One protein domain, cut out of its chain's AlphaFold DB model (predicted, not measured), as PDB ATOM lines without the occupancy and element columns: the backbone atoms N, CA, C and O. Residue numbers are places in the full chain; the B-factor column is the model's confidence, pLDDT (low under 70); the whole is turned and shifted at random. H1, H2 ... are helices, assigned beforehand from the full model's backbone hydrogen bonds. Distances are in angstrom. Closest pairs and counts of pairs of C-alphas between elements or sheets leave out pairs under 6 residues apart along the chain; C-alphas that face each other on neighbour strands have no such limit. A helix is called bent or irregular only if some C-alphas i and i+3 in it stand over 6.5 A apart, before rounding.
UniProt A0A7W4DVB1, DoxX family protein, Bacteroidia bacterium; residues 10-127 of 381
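This is residues 10 to 127 of the 381 residues of the protein "DoxX family protein" of Bacteroidia bacterium (UniProt A0A7W4DVB1). A helical hairpin, H2 and H3, makes one side of a loose, only just flat array of helices; H1 meets the beginning of H2 to make a V, and H5 crosses H1 on the side away from the hairpin. Short H4 packs on the beginning of H2, and residues 102 to 108 stick out before the rest of H5. The 118 printed residues, class all helix, have five named helices, H1 to H5 in order, and no named strand. The whole is only just loose, close to compact, with a radius of gyration of the C-alphas of 16.5 A and spans of 54 by 37 by 20 A.

H1, residues 10 to 28, begins with C-alpha 10 at (-4.396, -14.546, 31.841) and is 26.5 A long. H2, residues 32 to 56, measures 35.6 A; H3, residues 73 to 92, 28.4 A; H4, residues 94 to 97, 5.4 A. H5, residues 106 to 127, is 33.0 A long and ends with C-alpha 127 at (-2.110, -19.110, 43.745); it is only just irregular, with C-alphas 120 and 123 6.7 A apart.

H2, the hub, touches H3 in a hairpin at a shallow tilt of 27 degrees, opposite ways; their closest C-alphas, of Ala 54 and Asn 73, are 4.7 A apart. H2 touches H4 with residues 32 to 36 alone, closest C-alphas Gly 33 and Lys 96, 4.6 A. Residues 22 to 26 of H1 touch H2 at a steep tilt of 53 degrees, closest C-alphas Leu 22 and Ala 35, 5.2 A. Residues 116 to 124 of H5 touch H1 at a steep tilt of 49 degrees, closest C-alphas Trp 17 and Met 121, 5.8 A. The helix packing is mostly crossed, but only just, with 1 of these 3 tilts shallow. H3 and H5 are apart. Every O i to N i+4 pair is within hydrogen-bond range in H1 and H3, 20 of 21 in H2 and 16 of 18 in H5; H4 is too short for such a pair.

The C-alphas farthest apart, of Thr 56 and Arg 104, are 54.3 A apart. The printed part has no cut; the link from H2 to H3, 16 residues, is long. Residues 60 to 63, 65 and 97 to 105 have pLDDT under 70.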
ATOM      1  N   LEU A  10      -5.090 -15.831  31.865       89.38
ATOM      2  CA  LEU A  10      -4.396 -14.546  31.841       89.38
ATOM      3  C   LEU A  10      -5.351 -13.403  32.199       89.38
ATOM      4  O   LEU A  10      -5.013 -12.567  33.032       89.38
ATOM      5  N   LEU A  11      -6.560 -13.395  31.634       89.25
ATOM      6  CA  LEU A  11      -7.581 -12.392  31.940       89.25
ATOM      7  C   LEU A  11      -8.039 -12.467  33.399       89.25
ATOM      8  O   LEU A  11      -8.190 -11.424  34.025       89.25
ATOM      9  N   ALA A  12      -8.195 -13.665  33.971       87.69
ATOM     10  CA  ALA A  12      -8.538 -13.831  35.385       87.69
ATOM     11  C   ALA A  12      -7.437 -13.291  36.317       87.69
ATOM     12  O   ALA A  12      -7.723 -12.619  37.312       87.69
ATOM     13  N   VAL A  13      -6.167 -13.533  35.975       90.12
ATOM     14  CA  VAL A  13      -5.020 -12.990  36.716       90.12
ATOM     15  C   VAL A  13      -4.968 -11.465  36.609       90.12
ATOM     16  O   VAL A  13      -4.776 -10.798  37.619       90.12
ATOM     17  N   ILE A  14      -5.178 -10.901  35.417       91.81
ATOM     18  CA  ILE A  14      -5.189  -9.443  35.229       91.81
ATOM     19  C   ILE A  14      -6.364  -8.805  35.969       91.81
ATOM     20  O   ILE A  14      -6.170  -7.799  36.640       91.81
ATOM     21  N   LEU A  15      -7.565  -9.378  35.878       90.50
ATOM     22  CA  LEU A  15      -8.760  -8.839  36.523       90.50
ATOM     23  C   LEU A  15      -8.595  -8.781  38.047       90.50
ATOM     24  O   LEU A  15      -8.797  -7.724  38.639       90.50
ATOM     25  N   SER A  16      -8.153  -9.886  38.657       89.75
ATOM     26  CA  SER A  16      -7.877  -9.945  40.102       89.75
ATOM     27  C   SER A  16      -6.756  -8.990  40.525       89.75
ATOM     28  O   SER A  16      -6.852  -8.346  41.569       89.75
ATOM     29  N   TRP A  17      -5.714  -8.843  39.699       91.38
ATOM     30  CA  TRP A  17      -4.636  -7.888  39.944       91.38
ATOM     31  C   TRP A  17      -5.120  -6.435  39.886       91.38
ATOM     32  O   TRP A  17      -4.797  -5.653  40.778       91.38
ATOM     33  N   VAL A  18      -5.919  -6.071  38.877       92.06
ATOM     34  CA  VAL A  18      -6.493  -4.724  38.738       92.06
ATOM     35  C   VAL A  18      -7.411  -4.404  39.916       92.06
ATOM     36  O   VAL A  18      -7.293  -3.322  40.483       92.06
ATOM     37  N   GLU A  19      -8.281  -5.332  40.317       91.06
ATOM     38  CA  GLU A  19      -9.187  -5.147  41.458       91.06
ATOM     39  C   GLU A  19      -8.413  -4.892  42.760       91.06
ATOM     40  O   GLU A  19      -8.649  -3.888  43.442       91.06
ATOM     41  N   LEU A  20      -7.421  -5.737  43.063       90.50
ATOM     42  CA  LEU A  20      -6.576  -5.562  44.242       90.50
ATOM     43  C   LEU A  20      -5.774  -4.255  44.174       90.50
ATOM     44  O   LEU A  20      -5.674  -3.540  45.171       90.50
ATOM     45  N   MET A  21      -5.232  -3.910  43.004       89.81
ATOM     46  CA  MET A  21      -4.454  -2.687  42.812       89.81
ATOM     47  C   MET A  21      -5.311  -1.434  43.024       89.81
ATOM     48  O   MET A  21      -4.887  -0.528  43.737       89.81
ATOM     49  N   LEU A  22      -6.528  -1.379  42.472       91.31
ATOM     50  CA  LEU A  22      -7.460  -0.266  42.692       91.31
ATOM     51  C   LEU A  22      -7.822  -0.123  44.178       91.31
ATOM     52  O   LEU A  22      -7.825   0.995  44.699       91.31
ATOM     53  N   GLY A  23      -8.048  -1.243  44.873       89.44
ATOM     54  CA  GLY A  23      -8.291  -1.263  46.316       89.44
ATOM     55  C   GLY A  23      -7.104  -0.742  47.134       89.44
ATOM     56  O   GLY A  23      -7.283   0.106  48.009       89.44
ATOM     57  N   VAL A  24      -5.879  -1.185  46.825       85.88
ATOM     58  CA  VAL A  24      -4.650  -0.738  47.505       85.88
ATOM     59  C   VAL A  24      -4.367   0.742  47.242       85.88
ATOM     60  O   VAL A  24      -4.040   1.469  48.179       85.88
ATOM     61  N   LEU A  25      -4.530   1.211  46.000       85.75
ATOM     62  CA  LEU A  25      -4.378   2.627  45.653       85.75
ATOM     63  C   LEU A  25      -5.370   3.500  46.430       85.75
ATOM     64  O   LEU A  25      -4.977   4.519  46.996       85.75
ATOM     65  N   MET A  26      -6.630   3.061  46.532       85.00
ATOM     66  CA  MET A  26      -7.647   3.758  47.319       85.00
ATOM     67  C   MET A  26      -7.321   3.754  48.823       85.00
ATOM     68  O   MET A  26      -7.440   4.791  49.472       85.00
ATOM     69  N   LEU A  27      -6.865   2.624  49.378       84.25
ATOM     70  CA  LEU A  27      -6.520   2.490  50.801       84.25
ATOM     71  C   LEU A  27      -5.304   3.341  51.206       84.25
ATOM     72  O   LEU A  27      -5.251   3.875  52.320       84.25
ATOM     73  N   LEU A  28      -4.318   3.449  50.314       78.25
ATOM     74  CA  LEU A  28      -3.102   4.240  50.517       78.25
ATOM     75  C   LEU A  28      -3.259   5.707  50.106       78.25
ATOM     76  O   LEU A  28      -2.342   6.489  50.343       78.25
ATOM     77  N   ASP A  29      -4.422   6.085  49.567       78.31
ATOM     78  CA  ASP A  29      -4.757   7.456  49.166       78.31
ATOM     79  C   ASP A  29      -3.865   8.005  48.024       78.31
ATOM     80  O   ASP A  29      -3.671   9.217  47.864       78.31
ATOM     81  N   GLU A  30      -3.340   7.088  47.203       77.44
ATOM     82  CA  GLU A  30      -2.427   7.322  46.080       77.44
ATOM     83  C   GLU A  30      -3.169   7.222  44.738       77.44
ATOM     84  O   GLU A  30      -4.104   6.440  44.587       77.44
ATOM     85  N   LEU A  31      -2.752   8.003  43.731       79.69
ATOM     86  CA  LEU A  31      -3.366   8.008  42.387       79.69
ATOM     87  C   LEU A  31      -4.912   8.071  42.411       79.69
ATOM     88  O   LEU A  31      -5.579   7.439  41.591       79.69
ATOM     89  N   ARG A  32      -5.486   8.867  43.325       81.12
ATOM     90  CA  ARG A  32      -6.938   8.931  43.598       81.12
ATOM     91  C   ARG A  32      -7.793   9.048  42.344       81.12
ATOM     92  O   ARG A  32      -8.808   8.376  42.234       81.12
ATOM     93  N   GLY A  33      -7.374   9.866  41.376       82.94
ATOM     94  CA  GLY A  33      -8.069   9.991  40.095       82.94
ATOM     95  C   GLY A  33      -8.189   8.655  39.356       82.94
ATOM     96  O   GLY A  33      -9.286   8.287  38.953       82.94
ATOM     97  N   VAL A  34      -7.088   7.905  39.236       86.75
ATOM     98  CA  VAL A  34      -7.073   6.578  38.599       86.75
ATOM     99  C   VAL A  34      -7.889   5.578  39.415       86.75
ATOM    100  O   VAL A  34      -8.681   4.845  38.835       86.75
ATOM    101  N   ALA A  35      -7.745   5.575  40.744       89.12
ATOM    102  CA  ALA A  35      -8.486   4.668  41.618       89.12
ATOM    103  C   ALA A  35     -10.006   4.892  41.518       89.12
ATOM    104  O   ALA A  35     -10.750   3.948  41.274       89.12
ATOM    105  N   VAL A  36     -10.469   6.141  41.621       90.25
ATOM    106  CA  VAL A  36     -11.896   6.497  41.542       90.25
ATOM    107  C   VAL A  36     -12.475   6.190  40.163       90.25
ATOM    108  O   VAL A  36     -13.526   5.560  40.080       90.25
ATOM    109  N   TRP A  37     -11.801   6.595  39.080       91.44
ATOM    110  CA  TRP A  37     -12.265   6.289  37.721       91.44
ATOM    111  C   TRP A  37     -12.252   4.786  37.430       91.44
ATOM    112  O   TRP A  37     -13.184   4.281  36.810       91.44
ATOM    113  N   GLY A  38     -11.232   4.067  37.905       92.31
ATOM    114  CA  GLY A  38     -11.121   2.619  37.757       92.31
ATOM    115  C   GLY A  38     -12.226   1.874  38.500       92.31
ATOM    116  O   GLY A  38     -12.898   1.040  37.901       92.31
ATOM    117  N   ILE A  39     -12.476   2.218  39.768       92.19
ATOM    118  CA  ILE A  39     -13.563   1.634  40.569       92.19
ATOM    119  C   ILE A  39     -14.920   1.950  39.933       92.19
ATOM    120  O   ILE A  39     -15.736   1.049  39.771       92.19
ATOM    121  N   ALA A  40     -15.157   3.197  39.513       92.69
ATOM    122  CA  ALA A  40     -16.399   3.569  38.838       92.69
ATOM    123  C   ALA A  40     -16.607   2.780  37.534       92.69
ATOM    124  O   ALA A  40     -17.707   2.291  37.290       92.69
ATOM    125  N   GLY A  41     -15.555   2.601  36.726       93.12
ATOM    126  CA  GLY A  41     -15.603   1.782  35.512       93.12
ATOM    127  C   GLY A  41     -15.882   0.304  35.803       93.12
ATOM    128  O   GLY A  41     -16.716  -0.308  35.138       93.12
ATOM    129  N   PHE A  42     -15.249  -0.251  36.840       91.56
ATOM    130  CA  PHE A  42     -15.492  -1.620  37.293       91.56
ATOM    131  C   PHE A  42     -16.957  -1.801  37.714       91.56
ATOM    132  O   PHE A  42     -17.649  -2.682  37.211       91.56
ATOM    133  N   MET A  43     -17.475  -0.903  38.554       92.88
ATOM    134  CA  MET A  43     -18.865  -0.941  39.011       92.88
ATOM    135  C   MET A  43     -19.874  -0.718  37.879       92.88
ATOM    136  O   MET A  43     -20.922  -1.363  37.867       92.88
ATOM    137  N   MET A  44     -19.556   0.134  36.902       92.88
ATOM    138  CA  MET A  44     -20.389   0.365  35.718       92.88
ATOM    139  C   MET A  44     -20.543  -0.899  34.862       92.88
ATOM    140  O   MET A  44     -21.595  -1.094  34.262       92.88
ATOM    141  N   PHE A  45     -19.531  -1.766  34.827       92.06
ATOM    142  CA  PHE A  45     -19.601  -3.052  34.135       92.06
ATOM    143  C   PHE A  45     -20.266  -4.146  34.986       92.06
ATOM    144  O   PHE A  45     -21.175  -4.835  34.520       92.06
ATOM    145  N   PHE A  46     -19.845  -4.305  36.246       89.88
ATOM    146  CA  PHE A  46     -20.320  -5.399  37.095       89.88
ATOM    147  C   PHE A  46     -21.754  -5.213  37.586       89.88
ATOM    148  O   PHE A  46     -22.452  -6.207  37.750       89.88
ATOM    149  N   THR A  47     -22.237  -3.986  37.785       91.81
ATOM    150  CA  THR A  47     -23.598  -3.766  38.310       91.81
ATOM    151  C   THR A  47     -24.686  -4.214  37.327       91.81
ATOM    152  O   THR A  47     -25.529  -5.020  37.734       91.81
ATOM    153  N   PRO A  48     -24.661  -3.820  36.035       92.69
ATOM    154  CA  PRO A  48     -25.592  -4.352  35.038       92.69
ATOM    155  C   PRO A  48     -25.451  -5.864  34.838       92.69
ATOM    156  O   PRO A  48     -26.456  -6.556  34.702       92.69
ATOM    157  N   LEU A  49     -24.222  -6.394  34.874       89.06
ATOM    158  CA  LEU A  49     -23.991  -7.837  34.795       89.06
ATOM    159  C   LEU A  49     -24.660  -8.569  35.967       89.06
ATOM    160  O   LEU A  49     -25.344  -9.565  35.762       89.06
ATOM    161  N   THR A  50     -24.526  -8.055  37.191       89.31
ATOM    162  CA  THR A  50     -25.186  -8.650  38.360       89.31
ATOM    163  C   THR A  50     -26.699  -8.499  38.338       89.31
ATOM    164  O   THR A  50     -27.387  -9.397  38.809       89.31
ATOM    165  N   LEU A  51     -27.233  -7.436  37.728       90.69
ATOM    166  CA  LEU A  51     -28.670  -7.321  37.484       90.69
ATOM    167  C   LEU A  51     -29.149  -8.412  36.519       90.69
ATOM    168  O   LEU A  51     -30.146  -9.074  36.785       90.69
ATOM    169  N   TYR A  52     -28.415  -8.644  35.428       89.88
ATOM    170  CA  TYR A  52     -28.726  -9.725  34.494       89.88
ATOM    171  C   TYR A  52     -28.732 -11.097  35.189       89.88
ATOM    172  O   TYR A  52     -29.666 -11.876  34.994       89.88
ATOM    173  N   LEU A  53     -27.739 -11.373  36.041       86.38
ATOM    174  CA  LEU A  53     -27.669 -12.618  36.816       86.38
ATOM    175  C   LEU A  53     -28.828 -12.752  37.815       86.38
ATOM    176  O   LEU A  53     -29.390 -13.836  37.936       86.38
ATOM    177  N   ALA A  54     -29.221 -11.663  38.480       86.69
ATOM    178  CA  ALA A  54     -30.359 -11.648  39.402       86.69
ATOM    179  C   ALA A  54     -31.699 -11.936  38.708       86.69
ATOM    180  O   ALA A  54     -32.561 -12.596  39.286       86.69
ATOM    181  N   LEU A  55     -31.863 -11.483  37.461       87.56
ATOM    182  CA  LEU A  55     -33.083 -11.708  36.681       87.56
ATOM    183  C   LEU A  55     -33.139 -13.104  36.053       87.56
ATOM    184  O   LEU A  55     -34.200 -13.720  36.019       87.56
ATOM    185  N   THR A  56     -32.015 -13.592  35.527       83.25
ATOM    186  CA  THR A  56     -31.982 -14.835  34.739       83.25
ATOM    187  C   THR A  56     -31.625 -16.078  35.554       83.25
ATOM    188  O   THR A  56     -31.817 -17.182  35.057       83.25
ATOM    189  N   ASN A  57     -31.116 -15.910  36.783       79.50
ATOM    190  CA  ASN A  57     -30.633 -16.975  37.674       79.50
ATOM    191  C   ASN A  57     -29.902 -18.131  36.953       79.50
ATOM    192  O   ASN A  57     -30.229 -19.297  37.168       79.50
ATOM    193  N   PRO A  58     -28.899 -17.845  36.097       71.19
ATOM    194  CA  PRO A  58     -28.251 -18.883  35.298       71.19
ATOM    195  C   PRO A  58     -27.237 -19.697  36.114       71.19
ATOM    196  O   PRO A  58     -26.799 -20.762  35.683       71.19
ATOM    197  N   VAL A  59     -26.821 -19.176  37.272       70.94
ATOM    198  CA  VAL A  59     -25.843 -19.773  38.185       70.94
ATOM    199  C   VAL A  59     -26.308 -19.591  39.627       70.94
ATOM    200  O   VAL A  59     -27.008 -18.627  39.940       70.94
ATOM    201  N   SER A  60     -25.910 -20.520  40.497       63.38
ATOM    202  CA  SER A  60     -26.303 -20.528  41.908       63.38
ATOM    203  C   SER A  60     -25.612 -19.447  42.741       63.38
ATOM    204  O   SER A  60     -26.209 -18.964  43.692       63.38
ATOM    205  N   ASP A  61     -24.387 -19.052  42.373       66.62
ATOM    206  CA  ASP A  61     -23.580 -18.079  43.114       66.62
ATOM    207  C   ASP A  61     -22.825 -17.143  42.157       66.62
ATOM    208  O   ASP A  61     -22.212 -17.583  41.181       66.62
ATOM    209  N   CYS A  62     -22.798 -15.843  42.468       63.62
ATOM    210  CA  CYS A  62     -22.124 -14.828  41.645       63.62
ATOM    211  C   CYS A  62     -20.586 -14.801  41.829       63.62
ATOM    212  O   CYS A  62     -19.883 -14.059  41.144       63.62
ATOM    213  N   GLY A  63     -20.033 -15.597  42.750       65.81
ATOM    214  CA  GLY A  63     -18.594 -15.878  42.850       65.81
ATOM    215  C   GLY A  63     -17.663 -14.705  43.203       65.81
ATOM    216  O   GLY A  63     -16.468 -14.940  43.357       65.81
ATOM    217  N   CYS A  64     -18.159 -13.470  43.383       70.94
ATOM    218  CA  CYS A  64     -17.328 -12.292  43.697       70.94
ATOM    219  C   CYS A  64     -16.447 -12.462  44.947       70.94
ATOM    220  O   CYS A  64     -15.355 -11.911  44.991       70.94
ATOM    221  N   PHE A  65     -16.907 -13.202  45.959       63.53
ATOM    222  CA  PHE A  65     -16.136 -13.498  47.177       63.53
ATOM    223  C   PHE A  65     -15.621 -14.945  47.223       63.53
ATOM    224  O   PHE A  65     -15.109 -15.397  48.248       63.53
ATOM    225  N   GLY A  66     -15.746 -15.684  46.115       73.12
ATOM    226  CA  GLY A  66     -15.470 -17.116  46.069       73.12
ATOM    227  C   GLY A  66     -16.268 -17.896  47.119       73.12
ATOM    228  O   GLY A  66     -17.409 -17.560  47.419       73.12
ATOM    229  N   ASP A  67     -15.638 -18.916  47.701       71.44
ATOM    230  CA  ASP A  67     -16.243 -19.780  48.725       71.44
ATOM    231  C   ASP A  67     -16.300 -19.138  50.127       71.44
ATOM    232  O   ASP A  67     -16.800 -19.761  51.059       71.44
ATOM    233  N   ALA A  68     -15.782 -17.916  50.309       75.69
ATOM    234  CA  ALA A  68     -15.740 -17.269  51.623       75.69
ATOM    235  C   ALA A  68     -17.121 -16.779  52.086       75.69
ATOM    236  O   ALA A  68     -17.442 -16.875  53.269       75.69
ATOM    237  N   VAL A  69     -17.932 -16.253  51.160       77.19
ATOM    238  CA  VAL A  69     -19.303 -15.793  51.421       77.19
ATOM    239  C   VAL A  69     -20.173 -16.149  50.220       77.19
ATOM    240  O   VAL A  69     -19.990 -15.593  49.135       77.19
ATOM    241  N   LYS A  70     -21.128 -17.063  50.421       75.00
ATOM    242  CA  LYS A  70     -22.147 -17.398  49.421       75.00
ATOM    243  C   LYS A  70     -23.273 -16.377  49.513       75.00
ATOM    244  O   LYS A  70     -23.960 -16.313  50.527       75.00
ATOM    245  N   LEU A  71     -23.390 -15.546  48.483       79.94
ATOM    246  CA  LEU A  71     -24.447 -14.550  48.344       79.94
ATOM    247  C   LEU A  71     -25.356 -14.981  47.204       79.94
ATOM    248  O   LEU A  71     -24.871 -15.306  46.116       79.94
ATOM    249  N   THR A  72     -26.662 -14.889  47.425       84.25
ATOM    250  CA  THR A  72     -27.649 -15.053  46.359       84.25
ATOM    251  C   THR A  72     -27.435 -14.005  45.258       84.25
ATOM    252  O   THR A  72     -26.787 -12.963  45.450       84.25
ATOM    253  N   ASN A  73     -27.992 -14.253  44.069       86.19
ATOM    254  CA  ASN A  73     -27.852 -13.321  42.944       86.19
ATOM    255  C   ASN A  73     -28.434 -11.930  43.275       86.19
ATOM    256  O   ASN A  73     -27.833 -10.912  42.925       86.19
ATOM    257  N   TRP A  74     -29.542 -11.878  44.026       86.31
ATOM    258  CA  TRP A  74     -30.156 -10.628  44.485       86.31
ATOM    259  C   TRP A  74     -29.334  -9.900  45.549       86.31
ATOM    260  O   TRP A  74     -29.149  -8.687  45.445       86.31
ATOM    261  N   GLU A  75     -28.776 -10.611  46.530       88.31
ATOM    262  CA  GLU A  75     -27.874 -10.007  47.521       88.31
ATOM    263  C   GLU A  75     -26.608  -9.454  46.862       88.31
ATOM    264  O   GLU A  75     -26.136  -8.366  47.209       88.31
ATOM    265  N   THR A  76     -26.074 -10.161  45.861       86.94
ATOM    266  CA  THR A  76     -24.899  -9.693  45.123       86.94
ATOM    267  C   THR A  76     -25.202  -8.428  44.325       86.94
ATOM    268  O   THR A  76     -24.399  -7.489  44.338       86.94
ATOM    269  N   PHE A  77     -26.365  -8.367  43.670       90.25
ATOM    270  CA  PHE A  77     -26.818  -7.151  43.003       90.25
ATOM    271  C   PHE A  77     -26.987  -5.998  44.000       90.25
ATOM    272  O   PHE A  77     -26.433  -4.922  43.779       90.25
ATOM    273  N   GLY A  78     -27.653  -6.232  45.137       91.00
ATOM    274  CA  GLY A  78     -27.832  -5.229  46.191       91.00
ATOM    275  C   GLY A  78     -26.504  -4.658  46.697       91.00
ATOM    276  O   GLY A  78     -26.331  -3.438  46.759       91.00
ATOM    277  N   LYS A  79     -25.514  -5.521  46.953       90.88
ATOM    278  CA  LYS A  79     -24.145  -5.106  47.292       90.88
ATOM    279  C   LYS A  79     -23.540  -4.211  46.210       90.88
ATOM    280  O   LYS A  79     -22.974  -3.164  46.524       90.88
ATOM    281  N   ASN A  80     -23.644  -4.607  44.942       92.06
ATOM    282  CA  ASN A  80     -23.078  -3.834  43.840       92.06
ATOM    283  C   ASN A  80     -23.770  -2.478  43.658       92.06
ATOM    284  O   ASN A  80     -23.102  -1.499  43.332       92.06
ATOM    285  N   VAL A  81     -25.071  -2.377  43.932       93.69
ATOM    286  CA  VAL A  81     -25.786  -1.094  43.951       93.69
ATOM    287  C   VAL A  81     -25.236  -0.183  45.050       93.69
ATOM    288  O   VAL A  81     -24.887   0.962  44.770       93.69
ATOM    289  N   VAL A  82     -25.070  -0.691  46.275       93.88
ATOM    290  CA  VAL A  82     -24.500   0.084  47.394       93.88
ATOM    291  C   VAL A  82     -23.074   0.552  47.082       93.88
ATOM    292  O   VAL A  82     -22.758   1.732  47.235       93.88
ATOM    293  N   LEU A  83     -22.219  -0.341  46.575       91.25
ATOM    294  CA  LEU A  83     -20.856   0.007  46.159       91.25
ATOM    295  C   LEU A  83     -20.842   1.024  45.007       91.25
ATOM    296  O   LEU A  83     -19.994   1.915  44.987       91.25
ATOM    297  N   SER A  84     -21.803   0.943  44.084       92.62
ATOM    298  CA  SER A  84     -21.947   1.904  42.984       92.62
ATOM    299  C   SER A  84     -22.338   3.291  43.478       92.62
ATOM    300  O   SER A  84     -21.835   4.281  42.949       92.62
ATOM    301  N   ILE A  85     -23.177   3.386  44.513       93.69
ATOM    302  CA  ILE A  85     -23.522   4.664  45.148       93.69
ATOM    303  C   ILE A  85     -22.272   5.296  45.767       93.69
ATOM    304  O   ILE A  85     -21.985   6.466  45.510       93.69
ATOM    305  N   PHE A  86     -21.477   4.527  46.521       91.75
ATOM    306  CA  PHE A  86     -20.220   5.037  47.080       91.75
ATOM    307  C   PHE A  86     -19.227   5.458  45.991       91.75
ATOM    308  O   PHE A  86     -18.632   6.532  46.086       91.75
ATOM    309  N   ALA A  87     -19.095   4.669  44.923       90.81
ATOM    310  CA  ALA A  87     -18.266   5.029  43.777       90.81
ATOM    311  C   ALA A  87     -18.751   6.327  43.105       90.81
ATOM    312  O   ALA A  87     -17.932   7.183  42.769       90.81
ATOM    313  N   ALA A  88     -20.067   6.525  42.969       91.69
ATOM    314  CA  ALA A  88     -20.650   7.746  42.415       91.69
ATOM    315  C   ALA A  88     -20.372   8.977  43.294       91.69
ATOM    316  O   ALA A  88     -19.991  10.023  42.770       91.69
ATOM    317  N   ILE A  89     -20.477   8.850  44.624       90.94
ATOM    318  CA  ILE A  89     -20.129   9.924  45.571       90.94
ATOM    319  C   ILE A  89     -18.659  10.334  45.402       90.94
ATOM    320  O   ILE A  89     -18.354  11.522  45.282       90.94
ATOM    321  N   LEU A  90     -17.745   9.360  45.338       88.38
ATOM    322  CA  LEU A  90     -16.316   9.617  45.129       88.38
ATOM    323  C   LEU A  90     -16.027  10.241  43.757       88.38
ATOM    324  O   LEU A  90     -15.114  11.062  43.634       88.38
ATOM    325  N   LEU A  91     -16.801   9.873  42.731       88.50
ATOM    326  CA  LEU A  91     -16.659  10.393  41.376       88.50
ATOM    327  C   LEU A  91     -17.142  11.842  41.255       88.50
ATOM    328  O   LEU A  91     -16.508  12.628  40.548       88.50
ATOM    329  N   VAL A  92     -18.239  12.211  41.920       88.12
ATOM    330  CA  VAL A  92     -18.778  13.584  41.909       88.12
ATOM    331  C   VAL A  92     -17.965  14.508  42.818       88.12
ATOM    332  O   VAL A  92     -17.725  15.659  42.458       88.12
ATOM    333  N   GLY A  93     -17.494  14.006  43.962       83.50
ATOM    334  CA  GLY A  93     -16.724  14.788  44.924       83.50
ATOM    335  C   GLY A  93     -15.358  15.266  44.414       83.50
ATOM    336  O   GLY A  93     -14.730  14.682  43.526       83.50
ATOM    337  N   ASP A  94     -14.828  16.313  45.051       78.69
ATOM    338  CA  ASP A  94     -13.500  16.864  44.739       78.69
ATOM    339  C   ASP A  94     -12.331  16.002  45.244       78.69
ATOM    340  O   ASP A  94     -11.165  16.316  44.998       78.69
ATOM    341  N   TRP A  95     -12.614  14.881  45.916       73.38
ATOM    342  CA  TRP A  95     -11.595  13.975  46.451       73.38
ATOM    343  C   TRP A  95     -10.629  13.470  45.367       73.38
ATOM    344  O   TRP A  95      -9.425  13.393  45.607       73.38
ATOM    345  N   LYS A  96     -11.124  13.251  44.140       71.31
ATOM    346  CA  LYS A  96     -10.311  12.832  42.985       71.31
ATOM    347  C   LYS A  96      -9.279  13.873  42.524       71.31
ATOM    348  O   LYS A  96      -8.308  13.507  41.867       71.31
ATOM    349  N   LYS A  97      -9.498  15.162  42.822       66.44
ATOM    350  CA  LYS A  97      -8.696  16.288  42.304       66.44
ATOM    351  C   LYS A  97      -7.485  16.620  43.180       66.44
ATOM    352  O   LYS A  97      -6.563  17.283  42.716       66.44
ATOM    353  N   ARG A  98      -7.455  16.151  44.432       60.66
ATOM    354  CA  ARG A  98      -6.322  16.358  45.346       60.66
ATOM    355  C   ARG A  98      -5.210  15.358  45.051       60.66
ATOM    356  O   ARG A  98      -5.116  14.305  45.672       60.66
ATOM    357  N   ILE A  99      -4.376  15.690  44.071       57.44
ATOM    358  CA  ILE A  99      -3.195  14.904  43.731       57.44
ATOM    359  C   ILE A  99      -1.965  15.549  44.383       57.44
ATOM    360  O   ILE A  99      -1.479  16.580  43.925       57.44
ATOM    361  N   CYS A 100      -1.412  14.919  45.420       53.03
ATOM    362  CA  CYS A 100      -0.092  15.275  45.945       53.03
ATOM    363  C   CYS A 100       1.002  14.612  45.087       53.03
ATOM    364  O   CYS A 100       1.583  13.600  45.473       53.03
ATOM    365  N   ILE A 101       1.291  15.153  43.897       53.78
ATOM    366  CA  ILE A 101       2.495  14.750  43.148       53.78
ATOM    367  C   ILE A 101       3.684  15.530  43.700       53.78
ATOM    368  O   ILE A 101       3.789  16.751  43.557       53.78
ATOM    369  N   ALA A 102       4.628  14.820  44.312       53.53
ATOM    370  CA  ALA A 102       5.817  15.448  44.851       53.53
ATOM    371  C   ALA A 102       6.822  15.788  43.729       53.53
ATOM    372  O   ALA A 102       7.696  14.989  43.398       53.53
ATOM    373  N   GLY A 103       6.744  17.008  43.179       53.62
ATOM    374  CA  GLY A 103       7.540  17.445  42.015       53.62
ATOM    375  C   GLY A 103       9.063  17.199  42.054       53.62
ATOM    376  O   GLY A 103       9.657  16.977  41.005       53.62
ATOM    377  N   ARG A 104       9.715  17.160  43.231       50.59
ATOM    378  CA  ARG A 104      11.187  17.020  43.333       50.59
ATOM    379  C   ARG A 104      11.711  15.573  43.351       50.59
ATOM    380  O   ARG A 104      12.898  15.364  43.126       50.59
ATOM    381  N   ARG A 105      10.864  14.563  43.599       63.81
ATOM    382  CA  ARG A 105      11.255  13.131  43.605       63.81
ATOM    383  C   ARG A 105      10.207  12.244  42.928       63.81
ATOM    384  O   ARG A 105       9.841  11.192  43.445       63.81
ATOM    385  N   ARG A 106       9.753  12.658  41.742       70.12
ATOM    386  CA  ARG A 106       8.797  11.902  40.914       70.12
ATOM    387  C   ARG A 106       9.235  10.448  40.680       70.12
ATOM    388  O   ARG A 106       8.397   9.557  40.675       70.12
ATOM    389  N   TRP A 107      10.542  10.199  40.562       75.31
ATOM    390  CA  TRP A 107      11.098   8.852  40.394       75.31
ATOM    391  C   TRP A 107      10.843   7.933  41.602       75.31
ATOM    392  O   TRP A 107      10.567   6.755  41.409       75.31
ATOM    393  N   LEU A 108      10.878   8.462  42.832       74.62
ATOM    394  CA  LEU A 108      10.649   7.677  44.050       74.62
ATOM    395  C   LEU A 108       9.169   7.301  44.187       74.62
ATOM    396  O   LEU A 108       8.844   6.179  44.561       74.62
ATOM    397  N   GLN A 109       8.276   8.226  43.828       73.19
ATOM    398  CA  GLN A 109       6.834   7.980  43.812       73.19
ATOM    399  C   GLN A 109       6.464   6.927  42.754       73.19
ATOM    400  O   GLN A 109       5.738   5.983  43.053       73.19
ATOM    401  N   VAL A 110       7.049   7.016  41.555       80.62
ATOM    402  CA  VAL A 110       6.888   5.988  40.512       80.62
ATOM    403  C   VAL A 110       7.451   4.640  40.968       80.62
ATOM    404  O   VAL A 110       6.783   3.623  40.799       80.62
ATOM    405  N   ALA A 111       8.631   4.613  41.596       82.25
ATOM    406  CA  ALA A 111       9.202   3.383  42.144       82.25
ATOM    407  C   ALA A 111       8.283   2.742  43.199       82.25
ATOM    408  O   ALA A 111       8.103   1.526  43.200       82.25
ATOM    409  N   CYS A 112       7.643   3.553  44.047       79.12
ATOM    410  CA  CYS A 112       6.661   3.080  45.019       79.12
ATOM    411  C   CYS A 112       5.430   2.463  44.341       79.12
ATOM    412  O   CYS A 112       4.992   1.386  44.738       79.12
ATOM    413  N   TRP A 113       4.885   3.095  43.297       83.31
ATOM    414  CA  TRP A 113       3.744   2.544  42.557       83.31
ATOM    415  C   TRP A 113       4.089   1.236  41.838       83.31
ATOM    416  O   TRP A 113       3.288   0.304  41.857       83.31
ATOM    417  N   VAL A 114       5.287   1.136  41.253       85.19
ATOM    418  CA  VAL A 114       5.779  -0.108  40.637       85.19
ATOM    419  C   VAL A 114       5.917  -1.212  41.684       85.19
ATOM    420  O   VAL A 114       5.486  -2.338  41.442       85.19
ATOM    421  N   LEU A 115       6.458  -0.895  42.863       84.75
ATOM    422  CA  LEU A 115       6.585  -1.849  43.964       84.75
ATOM    423  C   LEU A 115       5.216  -2.328  44.465       84.75
ATOM    424  O   LEU A 115       5.032  -3.527  44.653       84.75
ATOM    425  N   LEU A 116       4.247  -1.422  44.628       83.69
ATOM    426  CA  LEU A 116       2.873  -1.767  45.014       83.69
ATOM    427  C   LEU A 116       2.191  -2.650  43.963       83.69
ATOM    428  O   LEU A 116       1.591  -3.660  44.318       83.69
ATOM    429  N   GLY A 117       2.336  -2.315  42.678       86.38
ATOM    430  CA  GLY A 117       1.818  -3.133  41.579       86.38
ATOM    431  C   GLY A 117       2.448  -4.525  41.545       86.38
ATOM    432  O   GLY A 117       1.741  -5.518  41.378       86.38
ATOM    433  N   GLY A 118       3.760  -4.616  41.776       87.12
ATOM    434  CA  GLY A 118       4.465  -5.889  41.917       87.12
ATOM    435  C   GLY A 118       3.958  -6.706  43.107       87.12
ATOM    436  O   GLY A 118       3.678  -7.894  42.957       87.12
ATOM    437  N   LEU A 119       3.765  -6.068  44.266       84.88
ATOM    438  CA  LEU A 119       3.244  -6.713  45.473       84.88
ATOM    439  C   LEU A 119       1.807  -7.219  45.280       84.88
ATOM    440  O   LEU A 119       1.503  -8.339  45.680       84.88
ATOM    441  N   ALA A 120       0.949  -6.449  44.606       86.44
ATOM    442  CA  ALA A 120      -0.416  -6.860  44.272       86.44
ATOM    443  C   ALA A 120      -0.461  -8.084  43.335       86.44
ATOM    444  O   ALA A 120      -1.454  -8.801  43.303       86.44
ATOM    445  N   MET A 121       0.610  -8.362  42.582       87.88
ATOM    446  CA  MET A 121       0.695  -9.533  41.699       87.88
ATOM    447  C   MET A 121       1.126 -10.810  42.439       87.88
ATOM    448  O   MET A 121       0.873 -11.921  41.966       87.88
ATOM    449  N   VAL A 122       1.764 -10.675  43.608       85.56
ATOM    450  CA  VAL A 122       2.288 -11.806  44.394       85.56
ATOM    451  C   VAL A 122       1.204 -12.839  44.731       85.56
ATOM    452  O   VAL A 122       1.460 -14.018  44.477       85.56
ATOM    453  N   PRO A 123       0.001 -12.472  45.227       83.75
ATOM    454  CA  PRO A 123      -1.043 -13.449  45.538       83.75
ATOM    455  C   PRO A 123      -1.470 -14.273  44.320       83.75
ATOM    456  O   PRO A 123      -1.611 -15.490  44.426       83.75
ATOM    457  N   SER A 124      -1.605 -13.644  43.148       86.75
ATOM    458  CA  SER A 124      -1.986 -14.331  41.910       86.75
ATOM    459  C   SER A 124      -0.903 -15.311  41.456       86.75
ATOM    460  O   SER A 124      -1.202 -16.460  41.135       86.75
ATOM    461  N   VAL A 125       0.371 -14.906  41.491       87.12
ATOM    462  CA  VAL A 125       1.501 -15.796  41.156       87.12
ATOM    463  C   VAL A 125       1.619 -16.946  42.156       87.12
ATOM    464  O   VAL A 125       1.865 -18.087  41.759       87.12
ATOM    465  N   TYR A 126       1.414 -16.666  43.443       86.12
ATOM    466  CA  TYR A 126       1.401 -17.678  44.491       86.12
ATOM    467  C   TYR A 126       0.276 -18.692  44.261       86.12
ATOM    468  O   TYR A 126       0.550 -19.888  44.220       86.12
ATOM    469  N   ALA A 127      -0.954 -18.244  43.992       84.19
ATOM    470  CA  ALA A 127      -2.110 -19.110  43.745       84.19
ATOM    471  C   ALA A 127      -1.958 -20.016  42.505       84.19
ATOM    472  O   ALA A 127      -2.568 -21.087  42.439       84.19
TER     473      ALA A 127